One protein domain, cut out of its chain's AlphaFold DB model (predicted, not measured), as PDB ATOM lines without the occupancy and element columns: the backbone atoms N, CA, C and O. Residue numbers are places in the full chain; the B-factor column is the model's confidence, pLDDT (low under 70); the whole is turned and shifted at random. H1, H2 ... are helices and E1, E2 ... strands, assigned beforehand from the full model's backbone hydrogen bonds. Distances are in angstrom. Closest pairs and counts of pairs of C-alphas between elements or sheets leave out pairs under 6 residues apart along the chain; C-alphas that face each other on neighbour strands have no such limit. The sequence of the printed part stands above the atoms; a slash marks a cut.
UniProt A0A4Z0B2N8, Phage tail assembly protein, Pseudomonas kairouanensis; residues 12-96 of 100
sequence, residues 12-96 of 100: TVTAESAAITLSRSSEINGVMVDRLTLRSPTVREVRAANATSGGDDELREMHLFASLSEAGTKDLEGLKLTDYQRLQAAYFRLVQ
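What this domain is: This is residues 12 to 96 of the 100 residues of the protein "Phage tail assembly protein" of Pseudomonas kairouanensis (UniProt A0A4Z0B2N8). A two-stranded hairpin, E1 and E2, bends strongly along its length, and helices pack on it: H4 beside E1, and the last residues of H2, 64 to 69, on E2. The hairpin's tip folds over so that the end of E1 comes to the short helix H3, while H1 sits at the far end of the domain, packed on H2 and away from E1. The printed part has 85 residues, with two named strands and then four named helices in the order E1, E2, H1, H2, H3, H4; the sheet E1 - E2 is antiparallel and the class is mixed, helices and strands. The whole is compact, with a radius of gyration of the C-alphas of 12.1 A, and rounded, spanning 32 by 27 by 20 A.

Where its parts are: Start at Thr 12 and go on to C-alpha 17 at (9.735, -14.327, 0.541), where E1 begins; it covers residues 17 to 28 and is 17.9 A from first to last C-alpha. Look at residue 25, where E1 bends by 118 degrees. E2 follows, residues 31 to 39, 19.0 A long, and bends by 89 degrees at residue 34. Next come H1, residues 43 to 52, 14.4 A, and H2, residues 57 to 69, 18.1 A. H3 is short, residues 73 to 77. Find C-alpha 81 at (14.738, -0.554, 15.942); from there H4 runs 21.4 A to C-alpha 95 at (19.402, -13.138, -0.713).

How they stand to each other: Begin with the hairpin of E1 and E2, antiparallel at 158 degrees. Its N 20 and O 36 are 2.8 A apart and its N 28 and O 31 are 2.9 A apart, both within hydrogen-bond range. Residues 12 to 13 pair, antiparallel, with residues 18 to 19 of E1. Look from E1 to H4: their closest C-alphas, those of Leu 22 and Asp 83, are 5.7 A apart. From E2 to H2, the closest C-alphas are those of Leu 38 and Ser 69, 4.7 A apart. E1 and H3 come closest at the C-alphas of Ile 28 and Asp 75, 5.5 A apart. H2 touches H3 with residues 62 to 66 alone, closest at the C-alphas of Ala 66 and Thr 73, 5.5 A apart. H2 and H4 are close but not clearly touching, about perpendicular at 76 degrees, with the closest C-alphas, Phe 65 and Leu 87, 7.6 A apart. H1 touches H2, closest at the C-alphas of Ala 49 and Arg 60, 4.9 A apart; they run opposite ways at a steep tilt of 46 degrees. H1 is apart from E1, H3 and H4. In H1, H2, H3 and H4 every O i to N i+4 pair is within hydrogen-bond range.

The domain as a whole: The C-alphas farthest apart, those of Arg 24 and Ala 51, are 32.6 A apart. The printed part has no cut, and its five links between named elements are tight. The mean pLDDT of the printed part is 95.5, and no printed residue is under 70.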
ATOM      1  N   THR A  12      10.296 -16.698   9.146       94.88
ATOM      2  CA  THR A  12      10.105 -17.799   8.195       94.88
ATOM      3  C   THR A  12      10.646 -17.351   6.848       94.88
ATOM      4  O   THR A  12      10.342 -16.242   6.425       94.88
ATOM      5  N   VAL A  13      11.455 -18.175   6.184       92.44
ATOM      6  CA  VAL A  13      12.018 -17.859   4.865       92.44
ATOM      7  C   VAL A  13      11.631 -18.951   3.883       92.44
ATOM      8  O   VAL A  13      11.588 -20.128   4.228       92.44
ATOM      9  N   THR A  14      11.312 -18.528   2.670       91.56
ATOM     10  CA  THR A  14      11.052 -19.358   1.496       91.56
ATOM     11  C   THR A  14      11.880 -18.808   0.336       91.56
ATOM     12  O   THR A  14      12.459 -17.729   0.451       91.56
ATOM     13  N   ALA A  15      11.902 -19.501  -0.803       86.94
ATOM     14  CA  ALA A  15      12.579 -19.001  -2.004       86.94
ATOM     15  C   ALA A  15      11.993 -17.670  -2.531       86.94
ATOM     16  O   ALA A  15      12.674 -16.907  -3.215       86.94
ATOM     17  N   GLU A  16      10.727 -17.381  -2.218       91.44
ATOM     18  CA  GLU A  16       9.995 -16.236  -2.772       91.44
ATOM     19  C   GLU A  16       9.845 -15.073  -1.787       91.44
ATOM     20  O   GLU A  16       9.586 -13.939  -2.196       91.44
ATOM     21  N   SER A  17       9.961 -15.340  -0.485       95.19
ATOM     22  CA  SER A  17       9.735 -14.327   0.541       95.19
ATOM     23  C   SER A  17      10.288 -14.702   1.913       95.19
ATOM     24  O   SER A  17      10.468 -15.879   2.244       95.19
ATOM     25  N   ALA A  18      10.481 -13.684   2.746       96.50
ATOM     26  CA  ALA A  18      10.713 -13.802   4.174       96.50
ATOM     27  C   ALA A  18       9.557 -13.162   4.950       96.50
ATOM     28  O   ALA A  18       9.225 -12.003   4.730       96.50
ATOM     29  N   ALA A  19       8.961 -13.901   5.880       97.75
ATOM     30  CA  ALA A  19       7.889 -13.435   6.746       97.75
ATOM     31  C   ALA A  19       8.441 -13.146   8.153       97.75
ATOM     32  O   ALA A  19       8.997 -14.031   8.811       97.75
ATOM     33  N   ILE A  20       8.281 -11.904   8.611       98.25
ATOM     34  CA  ILE A  20       8.869 -11.354   9.834       98.25
ATOM     35  C   ILE A  20       7.760 -11.013  10.818       98.25
ATOM     36  O   ILE A  20       6.996 -10.075  10.612       98.25
ATOM     37  N   THR A  21       7.689 -11.749  11.922       98.38
ATOM     38  CA  THR A  21       6.796 -11.410  13.034       98.38
ATOM     39  C   THR A  21       7.411 -10.261  13.834       98.38
ATOM     40  O   THR A  21       8.555 -10.351  14.292       98.38
ATOM     41  N   LEU A  22       6.660  -9.175  13.994       98.06
ATOM     42  CA  LEU A  22       7.066  -7.981  14.725       98.06
ATOM     43  C   LEU A  22       7.005  -8.224  16.239       98.06
ATOM     44  O   LEU A  22       6.328  -9.124  16.734       98.06
ATOM     45  N   SER A  23       7.762  -7.447  17.007       97.56
ATOM     46  CA  SER A  23       7.771  -7.505  18.474       97.56
ATOM     47  C   SER A  23       6.492  -6.934  19.092       97.56
ATOM     48  O   SER A  23       6.190  -7.209  20.253       97.56
ATOM     49  N   ARG A  24       5.770  -6.118  18.322       94.25
ATOM     50  CA  ARG A  24       4.459  -5.540  18.617       94.25
ATOM     51  C   ARG A  24       3.754  -5.227  17.302       94.25
ATOM     52  O   ARG A  24       4.429  -5.041  16.292       94.25
ATOM     53  N   SER A  25       2.440  -5.062  17.353       96.50
ATOM     54  CA  SER A  25       1.689  -4.532  16.220       96.50
ATOM     55  C   SER A  25       2.184  -3.130  15.853       96.50
ATOM     56  O   SER A  25       2.371  -2.284  16.742       96.50
ATOM     57  N   SER A  26       2.357  -2.892  14.557       96.81
ATOM     58  CA  SER A  26       2.732  -1.599  13.974       96.81
ATOM     59  C   SER A  26       1.746  -1.220  12.877       96.81
ATOM     60  O   SER A  26       1.176  -2.094  12.229       96.81
ATOM     61  N   GLU A  27       1.541   0.076  12.681       97.06
ATOM     62  CA  GLU A  27       0.712   0.589  11.595       97.06
ATOM     63  C   GLU A  27       1.530   0.619  10.302       97.06
ATOM     64  O   GLU A  27       2.590   1.237  10.259       97.06
ATOM     65  N   ILE A  28       1.047  -0.069   9.270       97.62
ATOM     66  CA  ILE A  28       1.644  -0.122   7.934       97.62
ATOM     67  C   ILE A  28       0.531   0.181   6.936       97.62
ATOM     68  O   ILE A  28      -0.507  -0.486   6.955       97.62
ATOM     69  N   ASN A  29       0.709   1.193   6.083       95.44
ATOM     70  CA  ASN A  29      -0.315   1.669   5.148       95.44
ATOM     71  C   ASN A  29      -1.689   1.932   5.816       95.44
ATOM     72  O   ASN A  29      -2.738   1.679   5.221       95.44
ATOM     73  N   GLY A  30      -1.700   2.400   7.069       95.31
ATOM     74  CA  GLY A  30      -2.929   2.657   7.834       95.31
ATOM     75  C   GLY A  30      -3.577   1.425   8.479       95.31
ATOM     76  O   GLY A  30      -4.678   1.524   9.024       95.31
ATOM     77  N   VAL A  31      -2.935   0.254   8.418       96.56
ATOM     78  CA  VAL A  31      -3.448  -1.004   8.979       96.56
ATOM     79  C   VAL A  31      -2.495  -1.532  10.045       96.56
ATOM     80  O   VAL A  31      -1.288  -1.621   9.833       96.56
ATOM     81  N   MET A  32      -3.039  -1.927  11.197       97.44
ATOM     82  CA  MET A  32      -2.256  -2.584  12.245       97.44
ATOM     83  C   MET A  32      -1.887  -4.005  11.816       97.44
ATOM     84  O   MET A  32      -2.769  -4.832  11.581       97.44
ATOM     85  N   VAL A  33      -0.590  -4.300  11.762       97.50
ATOM     86  CA  VAL A  33      -0.066  -5.625  11.415       97.50
ATOM     87  C   VAL A  33       0.903  -6.131  12.474       97.50
ATOM     88  O   VAL A  33       1.688  -5.373  13.039       97.50
ATOM     89  N   ASP A  34       0.882  -7.441  12.705       97.94
ATOM     90  CA  ASP A  34       1.854  -8.142  13.556       97.94
ATOM     91  C   ASP A  34       3.002  -8.756  12.750       97.94
ATOM     92  O   ASP A  34       3.950  -9.308  13.312       97.94
ATOM     93  N   ARG A  35       2.905  -8.715  11.419       97.56
ATOM     94  CA  ARG A  35       3.846  -9.356  10.509       97.56
ATOM     95  C   ARG A  35       4.054  -8.509   9.265       97.56
ATOM     96  O   ARG A  35       3.089  -8.030   8.681       97.56
ATOM     97  N   LEU A  36       5.311  -8.404   8.853       98.00
ATOM     98  CA  LEU A  36       5.716  -7.889   7.550       98.00
ATOM     99  C   LEU A  36       6.272  -9.029   6.703       98.00
ATOM    100  O   LEU A  36       6.851  -9.977   7.234       98.00
ATOM    101  N   THR A  37       6.118  -8.926   5.391       98.00
ATOM    102  CA  THR A  37       6.683  -9.879   4.436       98.00
ATOM    103  C   THR A  37       7.627  -9.123   3.526       98.00
ATOM    104  O   THR A  37       7.235  -8.102   2.992       98.00
ATOM    105  N   LEU A  38       8.851  -9.608   3.338       97.88
ATOM    106  CA  LEU A  38       9.750  -9.139   2.291       97.88
ATOM    107  C   LEU A  38       9.695 -10.136   1.142       97.88
ATOM    108  O   LEU A  38      10.027 -11.304   1.339       97.88
ATOM    109  N   ARG A  39       9.296  -9.699  -0.049       97.06
ATOM    110  CA  ARG A  39       9.439 -10.521  -1.260       97.06
ATOM    111  C   ARG A  39      10.895 -10.575  -1.720       97.06
ATOM    112  O   ARG A  39      11.672  -9.662  -1.432       97.06
ATOM    113  N   SER A  40      11.262 -11.627  -2.447       94.69
ATOM    114  CA  SER A  40      12.606 -11.767  -3.013       94.69
ATOM    115  C   SER A  40      12.935 -10.570  -3.915       94.69
ATOM    116  O   SER A  40      12.126 -10.211  -4.776       94.69
ATOM    117  N   PRO A  41      14.095  -9.917  -3.720       95.00
ATOM    118  CA  PRO A  41      14.450  -8.733  -4.484       95.00
ATOM    119  C   PRO A  41      14.790  -9.079  -5.928       95.00
ATOM    120  O   PRO A  41      15.505 -10.041  -6.212       95.00
ATOM    121  N   THR A  42      14.366  -8.225  -6.855       95.00
ATOM    122  CA  THR A  42      14.881  -8.256  -8.225       95.00
ATOM    123  C   THR A  42      16.095  -7.338  -8.375       95.00
ATOM    124  O   THR A  42      16.224  -6.316  -7.698       95.00
ATOM    125  N   VAL A  43      16.972  -7.631  -9.342       96.00
ATOM    126  CA  VAL A  43      18.117  -6.755  -9.680       96.00
ATOM    127  C   VAL A  43      17.661  -5.329 -10.014       96.00
ATOM    128  O   VAL A  43      18.360  -4.361  -9.708       96.00
ATOM    129  N   ARG A  44      16.480  -5.185 -10.630       95.81
ATOM    130  CA  ARG A  44      15.888  -3.883 -10.963       95.81
ATOM    131  C   ARG A  44      15.671  -3.032  -9.715       95.81
ATOM    132  O   ARG A  44      15.969  -1.844  -9.746       95.81
ATOM    133  N   GLU A  45      15.169  -3.625  -8.644       95.38
ATOM    134  CA  GLU A  45      14.846  -2.904  -7.412       95.38
ATOM    135  C   GLU A  45      16.089  -2.498  -6.642       95.38
ATOM    136  O   GLU A  45      16.177  -1.358  -6.200       95.38
ATOM    137  N   VAL A  46      17.086  -3.384  -6.576       94.69
ATOM    138  CA  VAL A  46      18.388  -3.046  -5.987       94.69
ATOM    139  C   VAL A  46      19.005  -1.859  -6.733       94.69
ATOM    140  O   VAL A  46      19.459  -0.900  -6.119       94.69
ATOM    141  N   ARG A  47      18.966  -1.863  -8.072       94.50
ATOM    142  CA  ARG A  47      19.462  -0.732  -8.873       94.50
ATOM    143  C   ARG A  47      18.650   0.544  -8.671       94.50
ATOM    144  O   ARG A  47      19.244   1.617  -8.631       94.50
ATOM    145  N   ALA A  48      17.327   0.437  -8.569       94.50
ATOM    146  CA  ALA A  48      16.463   1.587  -8.327       94.50
ATOM    147  C   ALA A  48      16.781   2.232  -6.971       94.50
ATOM    148  O   ALA A  48      17.019   3.434  -6.929       94.50
ATOM    149  N   ALA A  49      16.897   1.427  -5.910       94.44
ATOM    150  CA  ALA A  49      17.270   1.893  -4.578       94.44
ATOM    151  C   ALA A  49      18.656   2.562  -4.560       94.44
ATOM    152  O   ALA A  49      18.812   3.635  -3.980       94.44
ATOM    153  N   ASN A  50      19.647   1.980  -5.250       93.62
ATOM    154  CA  ASN A  50      20.985   2.575  -5.384       93.62
ATOM    155  C   ASN A  50      20.946   3.936  -6.092       93.62
ATOM    156  O   ASN A  50      21.677   4.850  -5.725       93.62
ATOM    157  N   ALA A  51      20.129   4.060  -7.141       93.50
ATOM    158  CA  ALA A  51      20.031   5.289  -7.921       93.50
ATOM    159  C   ALA A  51      19.344   6.413  -7.133       93.50
ATOM    160  O   ALA A  51      19.741   7.570  -7.255       93.50
ATOM    161  N   THR A  52      18.333   6.085  -6.323       91.50
ATOM    162  CA  THR A  52      17.584   7.075  -5.537       91.50
ATOM    163  C   THR A  52      18.299   7.504  -4.261       91.50
ATOM    164  O   THR A  52      18.002   8.580  -3.755       91.50
ATOM    165  N   SER A  53      19.237   6.706  -3.743       91.81
ATOM    166  CA  SER A  53      19.889   7.002  -2.464       91.81
ATOM    167  C   SER A  53      21.059   7.983  -2.547       91.81
ATOM    168  O   SER A  53      21.552   8.433  -1.519       91.81
ATOM    169  N   GLY A  54      21.550   8.308  -3.747       91.81
ATOM    170  CA  GLY A  54      22.653   9.262  -3.910       91.81
ATOM    171  C   GLY A  54      23.964   8.846  -3.224       91.81
ATOM    172  O   GLY A  54      24.792   9.704  -2.937       91.81
ATOM    173  N   GLY A  55      24.156   7.547  -2.963       92.00
ATOM    174  CA  GLY A  55      25.321   7.016  -2.245       92.00
ATOM    175  C   GLY A  55      25.128   6.855  -0.735       92.00
ATOM    176  O   GLY A  55      26.041   6.376  -0.070       92.00
ATOM    177  N   ASP A  56      23.959   7.205  -0.201       95.19
ATOM    178  CA  ASP A  56      23.585   6.923   1.183       95.19
ATOM    179  C   ASP A  56      23.097   5.469   1.302       95.19
ATOM    180  O   ASP A  56      22.125   5.060   0.657       95.19
ATOM    181  N   ASP A  57      23.803   4.659   2.088       93.50
ATOM    182  CA  ASP A  57      23.485   3.241   2.261       93.50
ATOM    183  C   ASP A  57      22.232   3.011   3.121       93.50
ATOM    184  O   ASP A  57      21.517   2.030   2.888       93.50
ATOM    185  N   GLU A  58      21.934   3.905   4.067       92.94
ATOM    186  CA  GLU A  58      20.758   3.818   4.942       92.94
ATOM    187  C   GLU A  58      19.493   4.145   4.145       92.94
ATOM    188  O   GLU A  58      18.526   3.379   4.161       92.94
ATOM    189  N   LEU A  59      19.527   5.219   3.347       94.88
ATOM    190  CA  LEU A  59      18.422   5.566   2.446       94.88
ATOM    191  C   LEU A  59      18.193   4.489   1.383       94.88
ATOM    192  O   LEU A  59      17.051   4.155   1.061       94.88
ATOM    193  N   ARG A  60      19.270   3.915   0.839       96.44
ATOM    194  CA  ARG A  60      19.195   2.802  -0.117       96.44
ATOM    195  C   ARG A  60      18.463   1.608   0.477       96.44
ATOM    196  O   ARG A  60      17.567   1.060  -0.161       96.44
ATOM    197  N   GLU A  61      18.856   1.201   1.680       96.62
ATOM    198  CA  GLU A  61      18.226   0.085   2.379       96.62
ATOM    199  C   GLU A  61      16.753   0.380   2.666       96.62
ATOM    200  O   GLU A  61      15.894  -0.441   2.340       96.62
ATOM    201  N   MET A  62      16.454   1.577   3.174       97.00
ATOM    202  CA  MET A  62      15.091   2.007   3.477       97.00
ATOM    203  C   MET A  62      14.184   1.927   2.243       97.00
ATOM    204  O   MET A  62      13.094   1.354   2.294       97.00
ATOM    205  N   HIS A  63      14.646   2.445   1.101       96.31
ATOM    206  CA  HIS A  63      13.903   2.378  -0.157       96.31
ATOM    207  C   HIS A  63      13.718   0.948  -0.660       96.31
ATOM    208  O   HIS A  63      12.640   0.600  -1.150       96.31
ATOM    209  N   LEU A  64      14.750   0.114  -0.536       97.62
ATOM    210  CA  LEU A  64      14.658  -1.283  -0.931       97.62
ATOM    211  C   LEU A  64      13.630  -2.018  -0.066       97.62
ATOM    212  O   LEU A  64      12.727  -2.648  -0.606       97.62
ATOM    213  N   PHE A  65      13.703  -1.902   1.260       98.06
ATOM    214  CA  PHE A  65      12.782  -2.602   2.158       98.06
ATOM    215  C   PHE A  65      11.346  -2.116   2.017       98.06
ATOM    216  O   PHE A  65      10.439  -2.946   2.030       98.06
ATOM    217  N   ALA A  66      11.130  -0.819   1.794       97.31
ATOM    218  CA  ALA A  66       9.813  -0.278   1.467       97.31
ATOM    219  C   ALA A  66       9.230  -0.958   0.214       97.31
ATOM    220  O   ALA A  66       8.110  -1.464   0.240       97.31
ATOM    221  N   SER A  67      10.029  -1.087  -0.854       96.81
ATOM    222  CA  SER A  67       9.621  -1.783  -2.084       96.81
ATOM    223  C   SER A  67       9.306  -3.265  -1.852       96.81
ATOM    224  O   SER A  67       8.303  -3.773  -2.360       96.81
ATOM    225  N   LEU A  68      10.148  -3.975  -1.095       97.75
ATOM    226  CA  LEU A  68      10.000  -5.418  -0.870       97.75
ATOM    227  C   LEU A  68       8.873  -5.772   0.105       97.75
ATOM    228  O   LEU A  68       8.345  -6.878   0.025       97.75
ATOM    229  N   SER A  69       8.536  -4.864   1.022       97.44
ATOM    230  CA  SER A  69       7.439  -5.043   1.982       97.44
ATOM    231  C   SER A  69       6.119  -4.424   1.559       97.44
ATOM    232  O   SER A  69       5.126  -4.597   2.262       97.44
ATOM    233  N   GLU A  70       6.109  -3.713   0.430       95.62
ATOM    234  CA  GLU A  70       4.958  -2.926  -0.024       95.62
ATOM    235  C   GLU A  70       4.495  -1.910   1.042       95.62
ATOM    236  O   GLU A  70       3.318  -1.566   1.129       95.62
ATOM    237  N   ALA A  71       5.436  -1.417   1.853       96.88
ATOM    238  CA  ALA A  71       5.211  -0.433   2.908       96.88
ATOM    239  C   ALA A  71       5.760   0.944   2.511       96.88
ATOM    240  O   ALA A  71       6.688   1.059   1.704       96.88
ATOM    241  N   GLY A  72       5.228   2.008   3.117       96.06
ATOM    242  CA  GLY A  72       5.831   3.336   3.025       96.06
ATOM    243  C   GLY A  72       7.137   3.430   3.824       96.06
ATOM    244  O   GLY A  72       7.271   2.822   4.882       96.06
ATOM    245  N   THR A  73       8.094   4.251   3.376       95.38
ATOM    246  CA  THR A  73       9.352   4.473   4.125       95.38
ATOM    247  C   THR A  73       9.095   5.020   5.531       95.38
ATOM    248  O   THR A  73       9.723   4.577   6.482       95.38
ATOM    249  N   LYS A  74       8.104   5.907   5.684       96.12
ATOM    250  CA  LYS A  74       7.692   6.457   6.988       96.12
ATOM    251  C   LYS A  74       7.168   5.390   7.950       96.12
ATOM    252  O   LYS A  74       7.390   5.491   9.153       96.12
ATOM    253  N   ASP A  75       6.488   4.375   7.425       97.06
ATOM    254  CA  ASP A  75       5.961   3.282   8.240       97.06
ATOM    255  C   ASP A  75       7.117   2.422   8.770       97.06
ATOM    256  O   ASP A  75       7.131   2.033   9.938       97.06
ATOM    257  N   LEU A  76       8.134   2.193   7.929       97.06
ATOM    258  CA  LEU A  76       9.356   1.490   8.318       97.06
ATOM    259  C   LEU A  76      10.206   2.292   9.314       97.06
ATOM    260  O   LEU A  76      10.713   1.714  10.273       97.06
ATOM    261  N   GLU A  77      10.312   3.612   9.142       96.06
ATOM    262  CA  GLU A  77      10.958   4.525  10.101       96.06
ATOM    263  C   GLU A  77      10.245   4.538  11.464       96.06
ATOM    264  O   GLU A  77      10.881   4.717  12.502       96.06
ATOM    265  N   GLY A  78       8.926   4.317  11.478       95.88
ATOM    266  CA  GLY A  78       8.114   4.218  12.692       95.88
ATOM    267  C   GLY A  78       8.244   2.889  13.445       95.88
ATOM    268  O   GLY A  78       7.714   2.751  14.556       95.88
ATOM    269  N   LEU A  79       8.938   1.896  12.877       97.44
ATOM    270  CA  LEU A  79       9.167   0.620  13.543       97.44
ATOM    271  C   LEU A  79      10.081   0.781  14.760       97.44
ATOM    272  O   LEU A  79      10.957   1.641  14.839       97.44
ATOM    273  N   LYS A  80       9.942  -0.140  15.718       97.25
ATOM    274  CA  LYS A  80      10.996  -0.322  16.715       97.25
ATOM    275  C   LYS A  80      12.288  -0.716  16.004       97.25
ATOM    276  O   LYS A  80      12.266  -1.585  15.135       97.25
ATOM    277  N   LEU A  81      13.421  -0.201  16.480       96.81
ATOM    278  CA  LEU A  81      14.738  -0.554  15.942       96.81
ATOM    279  C   LEU A  81      14.972  -2.074  15.911       96.81
ATOM    280  O   LEU A  81      15.507  -2.595  14.942       96.81
ATOM    281  N   THR A  82      14.510  -2.808  16.930       97.75
ATOM    282  CA  THR A  82      14.591  -4.278  16.954       97.75
ATOM    283  C   THR A  82      13.824  -4.930  15.804       97.75
ATOM    284  O   THR A  82      14.279  -5.934  15.269       97.75
ATOM    285  N   ASP A  83      12.672  -4.383  15.419       98.06
ATOM    286  CA  ASP A  83      11.870  -4.912  14.316       98.06
ATOM    287  C   ASP A  83      12.480  -4.537  12.965       98.06
ATOM    288  O   ASP A  83      12.567  -5.387  12.083       98.06
ATOM    289  N   TYR A  84      13.029  -3.328  12.838       98.00
ATOM    290  CA  TYR A  84      13.807  -2.943  11.661       98.00
ATOM    291  C   TYR A  84      15.046  -3.844  11.468       98.00
ATOM    292  O   TYR A  84      15.303  -4.349  10.379       98.00
ATOM    293  N   GLN A  85      15.760  -4.176  12.548       97.56
ATOM    294  CA  GLN A  85      16.869  -5.140  12.514       97.56
ATOM    295  C   GLN A  85      16.420  -6.555  12.109       97.56
ATOM    296  O   GLN A  85      17.184  -7.295  11.483       97.56
ATOM    297  N   ARG A  86      15.179  -6.954  12.427       97.88
ATOM    298  CA  ARG A  86      14.612  -8.220  11.933       97.88
ATOM    299  C   ARG A  86      14.409  -8.191  10.420       97.88
ATOM    300  O   ARG A  86      14.671  -9.210   9.786       97.88
ATOM    301  N   LEU A  87      13.999  -7.057   9.846       97.69
ATOM    302  CA  LEU A  87      13.899  -6.882   8.390       97.69
ATOM    303  C   LEU A  87      15.278  -7.022   7.729       97.69
ATOM    304  O   LEU A  87      15.410  -7.798   6.784       97.69
ATOM    305  N   GLN A  88      16.315  -6.373   8.271       97.12
ATOM    306  CA  GLN A  88      17.696  -6.497   7.776       97.12
ATOM    307  C   GLN A  88      18.175  -7.956   7.761       97.12
ATOM    308  O   GLN A  88      18.665  -8.465   6.751       97.12
ATOM    309  N   ALA A  89      17.986  -8.662   8.878       95.88
ATOM    310  CA  ALA A  89      18.370 -10.063   9.003       95.88
ATOM    311  C   ALA A  89      17.557 -10.986   8.075       95.88
ATOM    312  O   ALA A  89      18.107 -11.937   7.513       95.88
ATOM    313  N   ALA A  90      16.265 -10.705   7.892       95.69
ATOM    314  CA  ALA A  90      15.401 -11.435   6.973       95.69
ATOM    315  C   ALA A  90      15.832 -11.245   5.514       95.69
ATOM    316  O   ALA A  90      15.961 -12.233   4.793       95.69
ATOM    317  N   TYR A  91      16.123 -10.007   5.100       95.69
ATOM    318  CA  TYR A  91      16.643  -9.703   3.767       95.69
ATOM    319  C   TYR A  91      17.955 -10.439   3.495       95.69
ATOM    320  O   TYR A  91      18.082 -11.102   2.469       95.69
ATOM    321  N   PHE A  92      18.903 -10.392   4.438       92.94
ATOM    322  CA  PHE A  92      20.171 -11.113   4.314       92.94
ATOM    323  C   PHE A  92      19.950 -12.613   4.097       92.94
ATOM    324  O   PHE A  92      20.572 -13.214   3.224       92.94
ATOM    325  N   ARG A  93      19.019 -13.217   4.844       91.00
ATOM    326  CA  ARG A  93      18.676 -14.633   4.678       91.00
ATOM    327  C   ARG A  93      18.043 -14.926   3.318       91.00
ATOM    328  O   ARG A  93      18.359 -15.950   2.724       91.00
ATOM    329  N   LEU A  94      17.181 -14.031   2.843       90.94
ATOM    330  CA  LEU A  94      16.460 -14.164   1.580       90.94
ATOM    331  C   LEU A  94      17.396 -14.105   0.363       90.94
ATOM    332  O   LEU A  94      17.184 -14.834  -0.597       90.94
ATOM    333  N   VAL A  95      18.448 -13.279   0.407       90.50
ATOM    334  CA  VAL A  95      19.402 -13.138  -0.713       90.50
ATOM    335  C   VAL A  95      20.551 -14.141  -0.701       90.50
ATOM    336  O   VAL A  95      21.243 -14.267  -1.707       90.50
ATOM    337  N   GLN A  96      20.789 -14.834   0.415       82.56
ATOM    338  CA  GLN A  96      21.860 -15.830   0.495       82.56
ATOM    339  C   GLN A  96      21.556 -17.126  -0.274       82.56
ATOM    340  O   GLN A  96      22.495 -17.854  -0.562       82.56
TER     341      GLN A  96